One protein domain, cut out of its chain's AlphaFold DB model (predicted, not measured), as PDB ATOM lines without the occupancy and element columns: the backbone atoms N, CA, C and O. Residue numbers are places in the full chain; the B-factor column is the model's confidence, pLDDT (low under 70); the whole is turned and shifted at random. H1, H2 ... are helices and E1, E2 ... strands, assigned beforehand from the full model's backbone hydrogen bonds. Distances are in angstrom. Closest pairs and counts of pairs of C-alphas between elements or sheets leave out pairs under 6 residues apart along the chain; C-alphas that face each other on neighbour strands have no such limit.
ATOM      1  N   THR A   3     203.901 283.088 252.183       41.88
ATOM      2  CA  THR A   3     204.864 282.466 253.113       41.88
ATOM      3  C   THR A   3     205.944 281.632 252.422       41.88
ATOM      4  O   THR A   3     207.057 281.542 252.929       41.88
ATOM      5  N   SER A   4     205.650 281.056 251.251       45.47
ATOM      6  CA  SER A   4     206.607 280.218 250.507       45.47
ATOM      7  C   SER A   4     207.700 281.044 249.826       45.47
ATOM      8  O   SER A   4     208.860 280.647 249.835       45.47
ATOM      9  N   PHE A   5     207.346 282.214 249.285       43.62
ATOM     10  CA  PHE A   5     208.296 283.096 248.602       43.62
ATOM     11  C   PHE A   5     209.296 283.715 249.591       43.62
ATOM     12  O   PHE A   5     210.497 283.707 249.353       43.62
ATOM     13  N   SER A   6     208.822 284.175 250.755       44.34
ATOM     14  CA  SER A   6     209.689 284.750 251.794       44.34
ATOM     15  C   SER A   6     210.673 283.739 252.391       44.34
ATOM     16  O   SER A   6     211.812 284.103 252.668       44.34
ATOM     17  N   ASN A   7     210.274 282.472 252.547       45.50
ATOM     18  CA  ASN A   7     211.179 281.425 253.031       45.50
ATOM     19  C   ASN A   7     212.250 281.049 251.998       45.50
ATOM     20  O   ASN A   7     213.392 280.828 252.385       45.50
ATOM     21  N   GLN A   8     211.916 281.032 250.702       51.38
ATOM     22  CA  GLN A   8     212.903 280.798 249.642       51.38
ATOM     23  C   GLN A   8     213.931 281.931 249.550       51.38
ATOM     24  O   GLN A   8     215.120 281.661 249.423       51.38
ATOM     25  N   VAL A   9     213.502 283.191 249.689       53.50
ATOM     26  CA  VAL A   9     214.410 284.352 249.672       53.50
ATOM     27  C   VAL A   9     215.345 284.357 250.888       53.50
ATOM     28  O   VAL A   9     216.539 284.609 250.741       53.50
ATOM     29  N   LEU A  10     214.836 284.037 252.083       52.94
ATOM     30  CA  LEU A  10     215.667 283.942 253.289       52.94
ATOM     31  C   LEU A  10     216.667 282.780 253.204       52.94
ATOM     32  O   LEU A  10     217.840 282.980 253.518       52.94
ATOM     33  N   ALA A  11     216.240 281.610 252.717       58.84
ATOM     34  CA  ALA A  11     217.120 280.462 252.494       58.84
ATOM     35  C   ALA A  11     218.211 280.761 251.450       58.84
ATOM     36  O   ALA A  11     219.379 280.464 251.688       58.84
ATOM     37  N   ALA A  12     217.859 281.433 250.349       58.88
ATOM     38  CA  ALA A  12     218.811 281.858 249.324       58.88
ATOM     39  C   ALA A  12     219.835 282.877 249.859       58.88
ATOM     40  O   ALA A  12     221.026 282.760 249.576       58.88
ATOM     41  N   SER A  13     219.402 283.838 250.686       65.12
ATOM     42  CA  SER A  13     220.305 284.816 251.319       65.12
ATOM     43  C   SER A  13     221.243 284.192 252.365       65.12
ATOM     44  O   SER A  13     222.397 284.610 252.494       65.12
ATOM     45  N   GLY A  14     220.771 283.158 253.074       79.50
ATOM     46  CA  GLY A  14     221.584 282.360 253.993       79.50
ATOM     47  C   GLY A  14     222.660 281.580 253.243       79.50
ATOM     48  O   GLY A  14     223.843 281.761 253.521       79.50
ATOM     49  N   LEU A  15     222.259 280.817 252.219       81.25
ATOM     50  CA  LEU A  15     223.173 280.049 251.369       81.25
ATOM     51  C   LEU A  15     224.252 280.937 250.738       81.25
ATOM     52  O   LEU A  15     225.432 280.604 250.785       81.25
ATOM     53  N   GLN A  16     223.868 282.081 250.168       87.19
ATOM     54  CA  GLN A  16     224.816 283.016 249.561       87.19
ATOM     55  C   GLN A  16     225.875 283.487 250.560       87.19
ATOM     56  O   GLN A  16     227.066 283.463 250.251       87.19
ATOM     57  N   THR A  17     225.447 283.891 251.758       90.00
ATOM     58  CA  THR A  17     226.357 284.358 252.811       90.00
ATOM     59  C   THR A  17     227.291 283.239 253.265       90.00
ATOM     60  O   THR A  17     228.492 283.464 253.423       90.00
ATOM     61  N   GLU A  18     226.766 282.027 253.440       91.19
ATOM     62  CA  GLU A  18     227.541 280.853 253.849       91.19
ATOM     63  C   GLU A  18     228.594 280.470 252.803       91.19
ATOM     64  O   GLU A  18     229.766 280.313 253.147       91.19
ATOM     65  N   VAL A  19     228.214 280.393 251.523       93.06
ATOM     66  CA  VAL A  19     229.136 280.071 250.422       93.06
ATOM     67  C   VAL A  19     230.204 281.153 250.268       93.06
ATOM     68  O   VAL A  19     231.386 280.830 250.153       93.06
ATOM     69  N   ALA A  20     229.819 282.433 250.306       94.69
ATOM     70  CA  ALA A  20     230.764 283.541 250.213       94.69
ATOM     71  C   ALA A  20     231.772 283.523 251.371       94.69
ATOM     72  O   ALA A  20     232.972 283.672 251.140       94.69
ATOM     73  N   THR A  21     231.304 283.274 252.598       95.38
ATOM     74  CA  THR A  21     232.168 283.170 253.784       95.38
ATOM     75  C   THR A  21     233.118 281.979 253.668       95.38
ATOM     76  O   THR A  21     234.322 282.138 253.851       95.38
ATOM     77  N   ALA A  22     232.611 280.801 253.287       95.94
ATOM     78  CA  ALA A  22     233.422 279.596 253.137       95.94
ATOM     79  C   ALA A  22     234.506 279.747 252.057       95.94
ATOM     80  O   ALA A  22     235.652 279.341 252.268       95.94
ATOM     81  N   LEU A  23     234.174 280.358 250.913       96.56
ATOM     82  CA  LEU A  23     235.148 280.651 249.860       96.56
ATOM     83  C   LEU A  23     236.190 281.670 250.320       96.56
ATOM     84  O   LEU A  23     237.380 281.457 250.092       96.56
ATOM     85  N   LEU A  24     235.771 282.745 250.995       97.44
ATOM     86  CA  LEU A  24     236.689 283.762 251.504       97.44
ATOM     87  C   LEU A  24     237.669 283.170 252.524       97.44
ATOM     88  O   LEU A  24     238.873 283.407 252.430       97.44
ATOM     89  N   ASP A  25     237.180 282.359 253.460       97.94
ATOM     90  CA  ASP A  25     238.013 281.665 254.444       97.94
ATOM     91  C   ASP A  25     238.998 280.706 253.772       97.94
ATOM     92  O   ASP A  25     240.181 280.669 254.132       97.94
ATOM     93  N   PHE A  26     238.544 279.966 252.757       95.94
ATOM     94  CA  PHE A  26     239.401 279.075 251.983       95.94
ATOM     95  C   PHE A  26     240.491 279.845 251.226       95.94
ATOM     96  O   PHE A  26     241.664 279.481 251.301       95.94
ATOM     97  N   TYR A  27     240.150 280.945 250.553       95.94
ATOM     98  CA  TYR A  27     241.128 281.781 249.853       95.94
ATOM     99  C   TYR A  27     242.120 282.432 250.820       95.94
ATOM    100  O   TYR A  27     243.323 282.410 250.565       95.94
ATOM    101  N   ASN A  28     241.654 282.920 251.971       96.50
ATOM    102  CA  ASN A  28     242.517 283.446 253.029       96.50
ATOM    103  C   ASN A  28     243.447 282.377 253.613       96.50
ATOM    104  O   ASN A  28     244.583 282.679 253.984       96.50
ATOM    105  N   PHE A  29     242.995 281.124 253.702       95.75
ATOM    106  CA  PHE A  29     243.861 280.004 254.050       95.75
ATOM    107  C   PHE A  29     244.933 279.776 252.976       95.75
ATOM    108  O   PHE A  29     246.109 279.662 253.321       95.75
ATOM    109  N   LEU A  30     244.559 279.772 251.692       93.12
ATOM    110  CA  LEU A  30     245.511 279.618 250.587       93.12
ATOM    111  C   LEU A  30     246.528 280.762 250.516       93.12
ATOM    112  O   LEU A  30     247.686 280.505 250.215       93.12
ATOM    113  N   ALA A  31     246.149 281.990 250.871       93.44
ATOM    114  CA  ALA A  31     247.058 283.139 250.923       93.44
ATOM    115  C   ALA A  31     248.142 283.035 252.013       93.44
ATOM    116  O   ALA A  31     249.064 283.845 252.065       93.44
ATOM    117  N   ARG A  32     248.056 282.037 252.905       94.44
ATOM    118  CA  ARG A  32     249.143 281.695 253.844       94.44
ATOM    119  C   ARG A  32     250.240 280.861 253.177       94.44
ATOM    120  O   ARG A  32     251.274 280.616 253.795       94.44
ATOM    121  N   LEU A  33     250.000 280.385 251.959       90.25
ATOM    122  CA  LEU A  33     250.904 279.557 251.174       90.25
ATOM    123  C   LEU A  33     251.669 280.443 250.174       90.25
ATOM    124  O   LEU A  33     251.138 281.446 249.709       90.25
ATOM    125  N   PRO A  34     252.916 280.096 249.807       87.50
ATOM    126  CA  PRO A  34     253.825 281.014 249.112       87.50
ATOM    127  C   PRO A  34     253.484 281.298 247.638       87.50
ATOM    128  O   PRO A  34     254.250 281.979 246.966       87.50
ATOM    129  N   TRP A  35     252.399 280.737 247.103       84.31
ATOM    130  CA  TRP A  35     252.036 280.852 245.685       84.31
ATOM    131  C   TRP A  35     250.789 281.701 245.425       84.31
ATOM    132  O   TRP A  35     250.465 281.917 244.260       84.31
ATOM    133  N   LEU A  36     250.094 282.159 246.471       89.56
ATOM    134  CA  LEU A  36     248.909 283.003 246.348       89.56
ATOM    135  C   LEU A  36     249.107 284.274 247.168       89.56
ATOM    136  O   LEU A  36     249.294 284.218 248.381       89.56
ATOM    137  N   GLU A  37     249.061 285.422 246.502       91.06
ATOM    138  CA  GLU A  37     249.204 286.709 247.171       91.06
ATOM    139  C   GLU A  37     247.861 287.134 247.779       91.06
ATOM    140  O   GLU A  37     246.843 287.079 247.086       91.06
ATOM    141  N   PRO A  38     247.812 287.658 249.019       93.69
ATOM    142  CA  PRO A  38     246.568 288.174 249.600       93.69
ATOM    143  C   PRO A  38     245.881 289.222 248.713       93.69
ATOM    144  O   PRO A  38     244.660 289.319 248.683       93.69
ATOM    145  N   SER A  39     246.668 289.985 247.947       93.38
ATOM    146  CA  SER A  39     246.155 290.994 247.014       93.38
ATOM    147  C   SER A  39     245.391 290.420 245.815       93.38
ATOM    148  O   SER A  39     244.748 291.190 245.099       93.38
ATOM    149  N   ASP A  40     245.497 289.112 245.556       93.44
ATOM    150  CA  ASP A  40     244.746 288.403 244.516       93.44
ATOM    151  C   ASP A  40     243.347 287.978 244.980       93.44
ATOM    152  O   ASP A  40     242.540 287.584 244.138       93.44
ATOM    153  N   ILE A  41     243.036 288.087 246.276       95.81
ATOM    154  CA  ILE A  41     241.687 287.877 246.808       95.81
ATOM    155  C   ILE A  41     240.882 289.157 246.605       95.81
ATOM    156  O   ILE A  41     241.269 290.236 247.055       95.81
ATOM    157  N   LEU A  42     239.758 289.043 245.908       96.38
ATOM    158  CA  LEU A  42     238.925 290.170 245.522       96.38
ATOM    159  C   LEU A  42     237.541 289.996 246.138       96.38
ATOM    160  O   LEU A  42     236.789 289.096 245.768       96.38
ATOM    161  N   GLU A  43     237.224 290.865 247.093       97.12
ATOM    162  CA  GLU A  43     235.949 290.873 247.808       97.12
ATOM    163  C   GLU A  43     234.884 291.685 247.054       97.12
ATOM    164  O   GLU A  43     235.204 292.723 246.458       97.12
ATOM    165  N   PRO A  44     233.616 291.240 247.071       96.19
ATOM    166  CA  PRO A  44     232.531 291.937 246.401       96.19
ATOM    167  C   PRO A  44     232.240 293.297 247.059       96.19
ATOM    168  O   PRO A  44     232.286 293.431 248.285       96.19
ATOM    169  N   PRO A  45     231.853 294.321 246.277       96.12
ATOM    170  CA  PRO A  45     231.240 295.526 246.824       96.12
ATOM    171  C   PRO A  45     229.957 295.207 247.608       96.12
ATOM    172  O   PRO A  45     229.316 294.185 247.386       96.12
ATOM    173  N   ALA A  46     229.490 296.140 248.443       91.25
ATOM    174  CA  ALA A  46     228.272 295.949 249.247       91.25
ATOM    175  C   ALA A  46     226.989 295.681 248.428       91.25
ATOM    176  O   ALA A  46     226.024 295.146 248.959       91.25
ATOM    177  N   ARG A  47     226.955 296.086 247.150       92.31
ATOM    178  CA  ARG A  47     225.855 295.798 246.205       92.31
ATOM    179  C   ARG A  47     226.201 294.682 245.208       92.31
ATOM    180  O   ARG A  47     225.513 294.531 244.197       92.31
ATOM    181  N   GLY A  48     227.297 293.977 245.465       95.31
ATOM    182  CA  GLY A  48     227.897 292.994 244.583       95.31
ATOM    183  C   GLY A  48     228.609 293.594 243.368       95.31
ATOM    184  O   GLY A  48     228.723 294.815 243.208       95.31
ATOM    185  N   TRP A  49     229.141 292.715 242.524       96.12
ATOM    186  CA  TRP A  49     229.907 293.077 241.337       96.12
ATOM    187  C   TRP A  49     229.010 293.731 240.275       96.12
ATOM    188  O   TRP A  49     228.029 293.127 239.841       96.12
ATOM    189  N   PRO A  50     229.324 294.955 239.810       93.12
ATOM    190  CA  PRO A  50     228.442 295.706 238.914       93.12
ATOM    191  C   PRO A  50     228.348 295.106 237.506       93.12
ATOM    192  O   PRO A  50     227.414 295.412 236.773       93.12
ATOM    193  N   ASN A  51     229.315 294.278 237.124       91.69
ATOM    194  CA  ASN A  51     229.358 293.590 235.842       91.69
ATOM    195  C   ASN A  51     228.747 292.181 235.893       91.69
ATOM    196  O   ASN A  51     228.822 291.462 234.910       91.69
ATOM    197  N   ILE A  52     228.144 291.756 237.003       93.19
ATOM    198  CA  ILE A  52     227.417 290.482 237.067       93.19
ATOM    199  C   ILE A  52     225.923 290.799 237.162       93.19
ATOM    200  O   ILE A  52     225.452 291.356 238.156       93.19
ATOM    201  N   SER A  53     225.185 290.491 236.096       91.12
ATOM    202  CA  SER A  53     223.745 290.739 235.966       91.12
ATOM    203  C   SER A  53     223.091 289.672 235.092       91.12
ATOM    204  O   SER A  53     223.764 289.078 234.248       91.12
ATOM    205  N   SER A  54     221.778 289.465 235.251       89.25
ATOM    206  CA  SER A  54     221.028 288.487 234.452       89.25
ATOM    207  C   SER A  54     221.113 288.795 232.952       89.25
ATOM    208  O   SER A  54     221.201 287.873 232.150       89.25
ATOM    209  N   ASP A  55     221.182 290.075 232.572       86.88
ATOM    210  CA  ASP A  55     221.305 290.493 231.170       86.88
ATOM    211  C   ASP A  55     222.645 290.062 230.555       86.88
ATOM    212  O   ASP A  55     222.672 289.441 229.493       86.88
ATOM    213  N   ASN A  56     223.766 290.344 231.229       84.75
ATOM    214  CA  ASN A  56     225.093 290.012 230.702       84.75
ATOM    215  C   ASN A  56     225.383 288.507 230.792       84.75
ATOM    216  O   ASN A  56     226.181 287.986 230.020       84.75
ATOM    217  N   PHE A  57     224.741 287.808 231.734       87.81
ATOM    218  CA  PHE A  57     224.942 286.379 231.982       87.81
ATOM    219  C   PHE A  57     223.863 285.510 231.324       87.81
ATOM    220  O   PHE A  57     223.895 284.290 231.484       87.81
ATOM    221  N   ALA A  58     222.945 286.094 230.547       85.69
ATOM    222  CA  ALA A  58     221.890 285.362 229.847       85.69
ATOM    223  C   ALA A  58     222.408 284.154 229.031       85.69
ATOM    224  O   ALA A  58     221.768 283.100 229.090       85.69
ATOM    225  N   PRO A  59     223.579 284.223 228.352       82.44
ATOM    226  CA  PRO A  59     224.151 283.072 227.647       82.44
ATOM    227  C   PRO A  59     224.527 281.872 228.538       82.44
ATOM    228  O   PRO A  59     224.719 280.776 228.023       82.44
ATOM    229  N   LEU A  60     224.652 282.046 229.861       83.56
ATOM    230  CA  LEU A  60     224.936 280.947 230.796       83.56
ATOM    231  C   LEU A  60     223.699 280.109 231.143       83.56
ATOM    232  O   LEU A  60     223.848 279.065 231.780       83.56
ATOM    233  N   HIS A  61     222.497 280.579 230.787       87.00
ATOM    234  CA  HIS A  61     221.226 279.919 231.103       87.00
ATOM    235  C   HIS A  61     221.088 279.565 232.598       87.00
ATOM    236  O   HIS A  61     220.697 278.456 232.963       87.00
ATOM    237  N   LYS A  62     221.455 280.510 233.474       89.69
ATOM    238  CA  LYS A  62     221.330 280.388 234.935       89.69
ATOM    239  C   LYS A  62     220.174 281.223 235.460       89.69
ATOM    240  O   LYS A  62     219.846 282.257 234.885       89.69
ATOM    241  N   ASN A  63     219.580 280.773 236.561       92.56
ATOM    242  CA  ASN A  63     218.487 281.499 237.199       92.56
ATOM    243  C   ASN A  63     218.980 282.657 238.073       92.56
ATOM    244  O   ASN A  63     220.155 282.739 238.434       92.56
ATOM    245  N   ASP A  64     218.053 283.538 238.453       92.00
ATOM    246  CA  ASP A  64     218.363 284.741 239.232       92.00
ATOM    247  C   ASP A  64     219.037 284.429 240.578       92.00
ATOM    248  O   ASP A  64     219.872 285.206 241.032       92.00
ATOM    249  N   THR A  65     218.744 283.277 241.197       90.94
ATOM    250  CA  THR A  65     219.402 282.840 242.440       90.94
ATOM    251  C   THR A  65     220.899 282.627 242.232       90.94
ATOM    252  O   THR A  65     221.707 283.125 243.015       90.94
ATOM    253  N   VAL A  66     221.286 281.920 241.166       93.06
ATOM    254  CA  VAL A  66     222.698 281.720 240.816       93.06
ATOM    255  C   VAL A  66     223.350 283.047 240.439       93.06
ATOM    256  O   VAL A  66     224.463 283.319 240.883       93.06
ATOM    257  N   ILE A  67     222.678 283.899 239.663       93.81
ATOM    258  CA  ILE A  67     223.237 285.200 239.274       93.81
ATOM    259  C   ILE A  67     223.486 286.085 240.500       93.81
ATOM    260  O   ILE A  67     224.580 286.637 240.642       93.81
ATOM    261  N   GLU A  68     222.521 286.186 241.414       93.31
ATOM    262  CA  GLU A  68     222.693 286.949 242.649       93.31
ATOM    263  C   GLU A  68     223.773 286.335 243.547       93.31
ATOM    264  O   GLU A  68     224.567 287.086 244.121       93.31
ATOM    265  N   LEU A  69     223.889 285.003 243.622       94.38
ATOM    266  CA  LEU A  69     225.004 284.330 244.295       94.38
ATOM    267  C   LEU A  69     226.352 284.787 243.722       94.38
ATOM    268  O   LEU A  69     227.151 285.355 244.463       94.38
ATOM    269  N   LEU A  70     226.587 284.592 242.417       94.88
ATOM    270  CA  LEU A  70     227.848 284.936 241.743       94.88
ATOM    271  C   LEU A  70     228.218 286.411 241.939       94.88
ATOM    272  O   LEU A  70     229.362 286.761 242.228       94.88
ATOM    273  N   LYS A  71     227.224 287.293 241.868       95.50
ATOM    274  CA  LYS A  71     227.391 288.730 242.081       95.50
ATOM    275  C   LYS A  71     227.965 289.087 243.459       95.50
ATOM    276  O   LYS A  71     228.570 290.150 243.590       95.50
ATOM    277  N   HIS A  72     227.824 288.218 244.458       95.88
ATOM    278  CA  HIS A  72     228.289 288.438 245.830       95.88
ATOM    279  C   HIS A  72     229.362 287.442 246.290       95.88
ATOM    280  O   HIS A  72     229.679 287.401 247.477       95.88
ATOM    281  N   LEU A  73     229.949 286.651 245.388       96.81
ATOM    282  CA  LEU A  73     231.084 285.806 245.752       96.81
ATOM    283  C   LEU A  73     232.396 286.609 245.792       96.81
ATOM    284  O   LEU A  73     232.591 287.536 244.991       96.81
ATOM    285  N   PRO A  74     233.326 286.252 246.697       97.38
ATOM    286  CA  PRO A  74     234.722 286.619 246.539       97.38
ATOM    287  C   PRO A  74     235.324 285.842 245.361       97.38
ATOM    288  O   PRO A  74     234.933 284.708 245.084       97.38
ATOM    289  N   TYR A  75     236.318 286.427 244.702       95.88
ATOM    290  CA  TYR A  75     237.015 285.795 243.584       95.88
ATOM    291  C   TYR A  75     238.524 285.862 243.759       95.88
ATOM    292  O   TYR A  75     239.058 286.823 244.309       95.88
ATOM    293  N   LEU A  76     239.218 284.853 243.236       93.81
ATOM    294  CA  LEU A  76     240.650 284.952 242.986       93.81
ATOM    295  C   LEU A  76     240.866 285.602 241.626       93.81
ATOM    296  O   LEU A  76     240.227 285.229 240.646       93.81
ATOM    297  N   ARG A  77     241.773 286.574 241.566       91.25
ATOM    298  CA  ARG A  77     242.078 287.321 240.347       91.25
ATOM    299  C   ARG A  77     242.584 286.407 239.230       91.25
ATOM    300  O   ARG A  77     243.603 285.740 239.400       91.25
ATOM    301  N   MET A  78     241.924 286.434 238.073       87.31
ATOM    302  CA  MET A  78     242.291 285.610 236.907       87.31
ATOM    303  C   MET A  78     242.456 286.415 235.600       87.31
ATOM    304  O   MET A  78     242.552 285.844 234.516       87.31
ATOM    305  N   ASP A  79     242.524 287.746 235.678       77.50
ATOM    306  CA  ASP A  79     242.670 288.678 234.543       77.50
ATOM    307  C   ASP A  79     244.136 288.965 234.126       77.50
ATOM    308  O   ASP A  79     244.397 289.831 233.290       77.50
ATOM    309  N   GLY A  80     245.110 288.216 234.662       65.44
ATOM    310  CA  GLY A  80     246.537 288.340 234.334       65.44
ATOM    311  C   GLY A  80     246.999 287.512 233.116       65.44
ATOM    312  O   GLY A  80     246.319 286.575 232.701       65.44
ATOM    313  N   PRO A  81     248.204 287.786 232.562       52.88
ATOM    314  CA  PRO A  81     248.753 287.097 231.377       52.88
ATOM    315  C   PRO A  81     249.027 285.599 231.583       52.88
ATOM    316  O   PRO A  81     249.298 284.871 230.633       52.88
ATOM    317  N   PHE A  82     248.951 285.141 232.828       53.34
ATOM    318  CA  PHE A  82     248.976 283.742 233.199       53.34
ATOM    319  C   PHE A  82     247.850 283.560 234.209       53.34
ATOM    320  O   PHE A  82     247.716 284.388 235.110       53.34
ATOM    321  N   GLU A  83     247.059 282.501 234.063       63.72
ATOM    322  CA  GLU A  83     246.147 281.981 235.086       63.72
ATOM    323  C   GLU A  83     246.973 281.594 236.328       63.72
ATOM    324  O   GLU A  83     247.296 280.429 236.552       63.72
ATOM    325  N   ARG A  84     247.450 282.603 237.066       69.69
ATOM    326  CA  ARG A  84     248.453 282.445 238.123       69.69
ATOM    327  C   ARG A  84     247.891 281.649 239.284       69.69
ATOM    328  O   ARG A  84     248.605 280.845 239.877       69.69
ATOM    329  N   ASN A  85     246.617 281.873 239.580       81.38
ATOM    330  CA  ASN A  85     245.964 281.264 240.715       81.38
ATOM    331  C   ASN A  85     245.481 279.865 240.335       81.38
ATOM    332  O   ASN A  85     244.554 279.686 239.550       81.38
ATOM    333  N   THR A  86     246.142 278.864 240.908       85.62
ATOM    334  CA  THR A  86     245.730 277.461 240.857       85.62
ATOM    335  C   THR A  86     245.398 277.009 242.269       85.62
ATOM    336  O   THR A  86     246.133 277.298 243.213       85.62
ATOM    337  N   LEU A  87     244.272 276.313 242.426       87.81
ATOM    338  CA  LEU A  87     243.867 275.742 243.716       87.81
ATOM    339  C   LEU A  87     244.553 274.392 243.949       87.81
ATOM    340  O   LEU A  87     244.907 274.039 245.070       87.81
ATOM    341  N   ALA A  88     244.737 273.645 242.862       87.44
ATOM    342  CA  ALA A  88     245.442 272.375 242.807       87.44
ATOM    343  C   ALA A  88     246.008 272.173 241.393       87.44
ATOM    344  O   ALA A  88     245.747 272.967 240.485       87.44
ATOM    345  N   TRP A  89     246.761 271.090 241.179       86.38
ATOM    346  CA  TRP A  89     247.304 270.762 239.860       86.38
ATOM    347  C   TRP A  89     246.206 270.773 238.782       86.38
ATOM    348  O   TRP A  89     245.226 270.033 238.869       86.38
ATOM    349  N   SER A  90     246.377 271.625 237.765       88.00
ATOM    350  CA  SER A  90     245.426 271.833 236.658       88.00
ATOM    351  C   SER A  90     244.002 272.265 237.053       88.00
ATOM    352  O   SER A  90     243.122 272.208 236.192       88.00
ATOM    353  N   THR A  91     243.763 272.679 238.304       91.00
ATOM    354  CA  THR A  91     242.454 273.123 238.817       91.00
ATOM    355  C   THR A  91     242.499 274.609 239.149       91.00
ATOM    356  O   THR A  91     243.278 275.040 240.004       91.00
ATOM    357  N   TYR A  92     241.643 275.376 238.489       91.06
ATOM    358  CA  TYR A  92     241.636 276.833 238.520       91.06
ATOM    359  C   TYR A  92     240.319 277.345 239.117       91.06
ATOM    360  O   TYR A  92     239.279 276.717 238.901       91.06
ATOM    361  N   PRO A  93     240.335 278.449 239.880       92.81
ATOM    362  CA  PRO A  93     239.112 279.084 240.357       92.81
ATOM    363  C   PRO A  93     238.383 279.756 239.186       92.81
ATOM    364  O   PRO A  93     239.032 280.363 238.333       92.81
ATOM    365  N   CYS A  94     237.053 279.685 239.154       91.94
ATOM    366  CA  CYS A  94     236.275 280.497 238.217       91.94
ATOM    367  C   CYS A  94     236.266 281.962 238.683       91.94
ATOM    368  O   CYS A  94     236.014 282.227 239.860       91.94
ATOM    369  N   ASP A  95     236.504 282.913 237.780       92.38
ATOM    370  CA  ASP A  95     236.405 284.356 238.052       92.38
ATOM    371  C   ASP A  95     235.389 284.971 237.092       92.38
ATOM    372  O   ASP A  95     235.715 285.478 236.014       92.38
ATOM    373  N   TYR A  96     234.123 284.945 237.507       91.44
ATOM    374  CA  TYR A  96     232.996 285.405 236.695       91.44
ATOM    375  C   TYR A  96     233.027 286.909 236.385       91.44
ATOM    376  O   TYR A  96     232.287 287.397 235.534       91.44
ATOM    377  N   ARG A  97     233.915 287.677 237.022       91.50
ATOM    378  CA  ARG A  97     234.064 289.109 236.735       91.50
ATOM    379  C   ARG A  97     234.842 289.364 235.452       91.50
ATOM    380  O   ARG A  97     234.877 290.506 234.993       91.50
ATOM    381  N   ARG A  98     235.502 288.345 234.898       87.56
ATOM    382  CA  ARG A  98     236.319 288.487 233.694       87.56
ATOM    383  C   ARG A  98     235.479 288.979 232.522       87.56
ATOM    384  O   ARG A  98     234.293 288.689 232.380       87.56
ATOM    385  N   ASP A  99     236.132 289.750 231.670       81.44
ATOM    386  CA  ASP A  99     235.507 290.482 230.577       81.44
ATOM    387  C   ASP A  99     234.881 289.576 229.513       81.44
ATOM    388  O   ASP A  99     233.905 289.975 228.885       81.44
ATOM    389  N   TYR A 100     235.384 288.359 229.310       77.44
ATOM    390  CA  TYR A 100     234.798 287.457 228.323       77.44
ATOM    391  C   TYR A 100     233.397 286.961 228.723       77.44
ATOM    392  O   TYR A 100     232.599 286.718 227.824       77.44
ATOM    393  N   PHE A 101     233.046 286.909 230.018       79.88
ATOM    394  CA  PHE A 101     231.657 286.673 230.458       79.88
ATOM    395  C   PHE A 101     230.728 287.840 230.101       79.88
ATOM    396  O   PHE A 101     229.516 287.678 230.071       79.88
ATOM    397  N   GLN A 102     231.291 289.013 229.802       75.06
ATOM    398  CA  GLN A 102     230.562 290.219 229.392       75.06
ATOM    399  C   GLN A 102     230.475 290.369 227.870       75.06
ATOM    400  O   GLN A 102     229.736 291.211 227.370       75.06
ATOM    401  N   LYS A 103     231.297 289.616 227.130       68.81
ATOM    402  CA  LYS A 103     231.509 289.763 225.681       68.81
ATOM    403  C   LYS A 103     230.971 288.573 224.887       68.81
ATOM    404  O   LYS A 103     231.339 288.404 223.726       68.81
ATOM    405  N   VAL A 104     230.160 287.722 225.508       57.38
ATOM    406  CA  VAL A 104     229.749 286.458 224.903       57.38
ATOM    407  C   VAL A 104     228.672 286.662 223.843       57.38
ATOM    408  O   VAL A 104     227.515 286.946 224.137       57.38
ATOM    409  N   GLU A 105     229.085 286.490 222.587       54.00
ATOM    410  CA  GLU A 105     228.212 286.078 221.486       54.00
ATOM    411  C   GLU A 105     227.706 284.634 221.728       54.00
ATOM    412  O   GLU A 105     228.252 283.960 222.604       54.00
ATOM    413  N   PRO A 106     226.687 284.123 220.998       49.44
ATOM    414  CA  PRO A 106     225.915 282.918 221.358       49.44
ATOM    415  C   PRO A 106     226.675 281.582 221.504       49.44
ATOM    416  O   PRO A 106     226.043 280.543 221.662       49.44
ATOM    417  N   GLY A 107     228.004 281.569 221.440       51.12
ATOM    418  CA  GLY A 107     228.841 280.421 221.763       51.12
ATOM    419  C   GLY A 107     229.886 280.827 222.790       51.12
ATOM    420  O   GLY A 107     230.910 281.418 222.442       51.12
ATOM    421  N   ILE A 108     229.647 280.508 224.059       55.44
ATOM    422  CA  ILE A 108     230.649 280.721 225.099       55.44
ATOM    423  C   ILE A 108     231.767 279.691 224.923       55.44
ATOM    424  O   ILE A 108     231.714 278.596 225.469       55.44
ATOM    425  N   ASN A 109     232.807 280.038 224.166       56.72
ATOM    426  CA  ASN A 109     234.037 279.249 224.115       56.72
ATOM    427  C   ASN A 109     234.907 279.570 225.343       56.72
ATOM    428  O   ASN A 109     235.962 280.198 225.223       56.72
ATOM    429  N   CYS A 110     234.422 279.224 226.540       67.12
ATOM    430  CA  CYS A 110     235.162 279.426 227.781       67.12
ATOM    431  C   CYS A 110     235.384 278.104 228.513       67.12
ATOM    432  O   CYS A 110     234.458 277.329 228.727       67.12
ATOM    433  N   TRP A 111     236.626 277.887 228.942       67.81
ATOM    434  CA  TRP A 111     237.027 276.707 229.708       67.81
ATOM    435  C   TRP A 111     236.478 276.708 231.140       67.81
ATOM    436  O   TRP A 111     236.630 275.713 231.831       67.81
ATOM    437  N   GLU A 112     235.894 277.819 231.603       74.12
ATOM    438  CA  GLU A 112     235.282 277.932 232.936       74.12
ATOM    439  C   GLU A 112     233.864 277.345 232.986       74.12
ATOM    440  O   GLU A 112     233.351 277.041 234.062       74.12
ATOM    441  N   ILE A 113     233.242 277.139 231.822       75.81
ATOM    442  CA  ILE A 113     231.980 276.419 231.690       75.81
ATOM    443  C   ILE A 113     232.315 275.007 231.220       75.81
ATOM    444  O   ILE A 113     232.992 274.859 230.201       75.81
ATOM    445  N   PRO A 114     231.860 273.963 231.931       73.69
ATOM    446  CA  PRO A 114     232.069 272.601 231.474       73.69
ATOM    447  C   PRO A 114     231.429 272.399 230.095       73.69
ATOM    448  O   PRO A 114     230.223 272.592 229.943       73.69
ATOM    449  N   ASP A 115     232.221 271.978 229.109       73.00
ATOM    450  CA  ASP A 115     231.692 271.558 227.812       73.00
ATOM    451  C   ASP A 115     231.029 270.183 227.955       73.00
ATOM    452  O   ASP A 115     231.679 269.166 228.224       73.00
ATOM    453  N   THR A 116     229.710 270.170 227.814       71.19
ATOM    454  CA  THR A 116     228.880 268.968 227.873       71.19
ATOM    455  C   THR A 116     228.254 268.619 226.527       71.19
ATOM    456  O   THR A 116     227.486 267.659 226.453       71.19
ATOM    457  N   SER A 117     228.615 269.332 225.455       68.50
ATOM    458  CA  SER A 117     228.012 269.174 224.126       68.50
ATOM    459  C   SER A 117     228.159 267.754 223.564       68.50
ATOM    460  O   SER A 117     227.245 267.235 222.929       68.50
ATOM    461  N   GLU A 118     229.269 267.076 223.862       72.19
ATOM    462  CA  GLU A 118     229.507 265.681 223.461       72.19
ATOM    463  C   GLU A 118     228.778 264.644 224.335       72.19
ATOM    464  O   GLU A 118     228.815 263.448 224.037       72.19
ATOM    465  N   ARG A 119     228.154 265.065 225.443       70.19
ATOM    466  CA  ARG A 119     227.591 264.174 226.471       70.19
ATOM    467  C   ARG A 119     226.065 264.149 226.525       70.19
ATOM    468  O   ARG A 119     225.544 263.461 227.398       70.19
ATOM    469  N   ASP A 120     225.382 264.861 225.623       79.56
ATOM    470  CA  ASP A 120     223.911 265.003 225.606       79.56
ATOM    471  C   ASP A 120     223.353 265.307 227.009       79.56
ATOM    472  O   ASP A 120     222.451 264.649 227.527       79.56
ATOM    473  N   TYR A 121     224.006 266.249 227.690       79.56
ATOM    474  CA  TYR A 121     223.712 266.591 229.071       79.56
ATOM    475  C   TYR A 121     223.852 268.091 229.256       79.56
ATOM    476  O   TYR A 121     224.901 268.647 228.956       79.56
ATOM    477  N   ASP A 122     222.838 268.726 229.828       82.75
ATOM    478  CA  ASP A 122     222.902 270.124 230.236       82.75
ATOM    479  C   ASP A 122     222.849 270.208 231.757       82.75
ATOM    480  O   ASP A 122     222.000 269.595 232.412       82.75
ATOM    481  N   PHE A 123     223.764 270.986 232.337       86.00
ATOM    482  CA  PHE A 123     223.688 271.283 233.760       86.00
ATOM    483  C   PHE A 123     222.442 272.128 234.040       86.00
ATOM    484  O   PHE A 123     222.241 273.136 233.357       86.00
ATOM    485  N   PRO A 124     221.658 271.796 235.081       91.00
ATOM    486  CA  PRO A 124     220.511 272.606 235.462       91.00
ATOM    487  C   PRO A 124     220.865 274.082 235.702       91.00
ATOM    488  O   PRO A 124     221.994 274.426 236.078       91.00
ATOM    489  N   GLU A 125     219.880 274.966 235.536       91.81
ATOM    490  CA  GLU A 125     220.045 276.422 235.695       91.81
ATOM    491  C   GLU A 125     220.484 276.847 237.110       91.81
ATOM    492  O   GLU A 125     221.012 277.942 237.290       91.81
ATOM    493  N   TRP A 126     220.288 275.972 238.104       91.75
ATOM    494  CA  TRP A 126     220.653 276.168 239.509       91.75
ATOM    495  C   TRP A 126     222.026 275.582 239.884       91.75
ATOM    496  O   TRP A 126     222.441 275.701 241.039       91.75
ATOM    497  N   VAL A 127     222.732 274.952 238.939       90.75
ATOM    498  CA  VAL A 127     224.072 274.380 239.144       90.75
ATOM    499  C   VAL A 127     225.129 275.271 238.496       90.75
ATOM    500  O   VAL A 127     225.005 275.634 237.325       90.75
ATOM    501  N   VAL A 128     226.201 275.596 239.221       91.69
ATOM    502  CA  VAL A 128     227.282 276.473 238.738       91.69
ATOM    503  C   VAL A 128     228.665 275.944 239.109       91.69
ATOM    504  O   VAL A 128     228.833 275.306 240.141       91.69
ATOM    505  N   ALA A 129     229.670 276.188 238.269       92.38
ATOM    506  CA  ALA A 129     231.046 275.793 238.549       92.38
ATOM    507  C   ALA A 129     231.732 276.815 239.474       92.38
ATOM    508  O   ALA A 129     231.696 278.014 239.220       92.38
ATOM    509  N   LEU A 130     232.397 276.349 240.529       93.56
ATOM    510  CA  LEU A 130     233.302 277.175 241.344       93.56
ATOM    511  C   LEU A 130     234.756 277.056 240.874       93.56
ATOM    512  O   LEU A 130     235.580 277.938 241.125       93.56
ATOM    513  N   THR A 131     235.075 275.951 240.201       93.00
ATOM    514  CA  THR A 131     236.388 275.684 239.621       93.00
ATOM    515  C   THR A 131     236.243 275.079 238.239       93.00
ATOM    516  O   THR A 131     235.234 274.443 237.931       93.00
ATOM    517  N   TYR A 132     237.301 275.197 237.447       88.69
ATOM    518  CA  TYR A 132     237.423 274.512 236.175       88.69
ATOM    519  C   TYR A 132     238.736 273.747 236.065       88.69
ATOM    520  O   TYR A 132     239.780 274.136 236.606       88.69
ATOM    521  N   GLY A 133     238.662 272.612 235.377       86.75
ATOM    522  CA  GLY A 133     239.790 271.729 235.137       86.75
ATOM    523  C   GLY A 133     240.274 271.807 233.697       86.75
ATOM    524  O   GLY A 133     239.468 271.801 232.770       86.75
ATOM    525  N   LYS A 134     241.598 271.825 233.510       82.19
ATOM    526  CA  LYS A 134     242.220 271.569 232.200       82.19
ATOM    527  C   LYS A 134     242.548 270.080 232.041       82.19
ATOM    528  O   LYS A 134     241.649 269.266 231.919       82.19
ATOM    529  N   VAL A 135     243.826 269.699 232.084       79.00
ATOM    530  CA  VAL A 135     244.287 268.331 231.758       79.00
ATOM    531  C   VAL A 135     243.749 267.270 232.731       79.00
ATOM    532  O   VAL A 135     243.146 266.285 232.320       79.00
ATOM    533  N   HIS A 136     243.983 267.471 234.028       83.12
ATOM    534  CA  HIS A 136     243.554 266.564 235.107       83.12
ATOM    535  C   HIS A 136     242.863 267.309 236.253       83.12
ATOM    536  O   HIS A 136     242.697 266.777 237.352       83.12
ATOM    537  N   GLY A 137     242.508 268.570 236.005       86.62
ATOM    538  CA  GLY A 137     241.836 269.389 236.996       86.62
ATOM    539  C   GLY A 137     240.407 268.943 237.231       86.62
ATOM    540  O   GLY A 137     239.844 268.176 236.453       86.62
ATOM    541  N   GLN A 138     239.828 269.448 238.309       89.31
ATOM    542  CA  GLN A 138     238.480 269.091 238.715       89.31
ATOM    543  C   GLN A 138     237.539 270.285 238.569       89.31
ATOM    544  O   GLN A 138     237.893 271.421 238.894       89.31
ATOM    545  N   TYR A 139     236.326 269.997 238.109       90.38
ATOM    546  CA  TYR A 139     235.198 270.906 238.244       90.38
ATOM    547  C   TYR A 139     234.520 270.616 239.577       90.38
ATOM    548  O   TYR A 139     234.003 269.521 239.794       90.38
ATOM    549  N   ILE A 140     234.543 271.593 240.475       91.69
ATOM    550  CA  ILE A 140     233.716 271.591 241.672       91.69
ATOM    551  C   ILE A 140     232.455 272.365 241.309       91.69
ATOM    552  O   ILE A 140     232.515 273.566 241.040       91.69
ATOM    553  N   MET A 141     231.330 271.658 241.276       90.69
ATOM    554  CA  MET A 141     230.023 272.223 240.956       90.69
ATOM    555  C   MET A 141     229.251 272.479 242.249       90.69
ATOM    556  O   MET A 141     229.229 271.630 243.139       90.69
ATOM    557  N   LEU A 142     228.614 273.639 242.338       91.38
ATOM    558  CA  LEU A 142     227.702 274.011 243.405       91.38
ATOM    559  C   LEU A 142     226.267 273.883 242.901       91.38
ATOM    560  O   LEU A 142     225.887 274.542 241.934       91.38
ATOM    561  N   ASP A 143     225.485 273.054 243.580       91.06
ATOM    562  CA  ASP A 143     224.031 273.028 243.464       91.06
ATOM    563  C   ASP A 143     223.452 274.048 244.456       91.06
ATOM    564  O   ASP A 143     223.759 273.996 245.646       91.06
ATOM    565  N   THR A 144     222.678 275.016 243.958       88.56
ATOM    566  CA  THR A 144     222.079 276.075 244.791       88.56
ATOM    567  C   THR A 144     220.714 275.711 245.375       88.56
ATOM    568  O   THR A 144     220.098 276.526 246.063       88.56
TER     569      THR A 144
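AT A GLANCE: This is residues 3 to 144 of the 150 residues of an uncharacterized protein of Alternaria tenuissima (UniProt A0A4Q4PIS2). With little regular structure, the domain is mostly a body of loops with two small antiparallel sheets of two strands each, E1 - E3 and E2 - E4, and the short helices H2 and H3; the long helix H1 makes the longest element, near H2 but apart from the strands of both sheets. The 142 printed residues hold three named helices and four named strands, H1 H2 E1 H3 E2 E3 E4; the class is mixed, with under half of the residues in these. The whole is compact, radius of gyration of the C-alphas 15.3 A, spanning 49 by 36 by 24 A.

IN THESE COORDINATES: Find E2 at residues 127 to 129, E4 at 141 to 143, E1 at 91 to 93, E3 at 131 to 133, H2 at 64 to 71 and H3 at 99 to 102. H1, residues 3 to 30, runs 40.8 A from C-alpha 3 at (204.864, 282.466, 253.113) to C-alpha 30 at (245.511, 279.618, 250.587).

HOW THE PARTS SIT: Antiparallel E2 and E4 have N 128 and O 142 within hydrogen-bond range, 2.9 A; antiparallel E1 and E3 have N 92 and O 132, 2.9 A. H1 and H2 are close but not clearly touching, closest C-alphas Gln 16 and Leu 69, 5.4 A. Every O i to N i+4 pair in H1 and H2 is within range.

THE WHOLE: The printed part has no cut. Links H1 to H2, H2 to E1 and H3 to E2 are long. pLDDT is under 70 at residues 3 to 13, 80 to 84, 103 to 111 and 117.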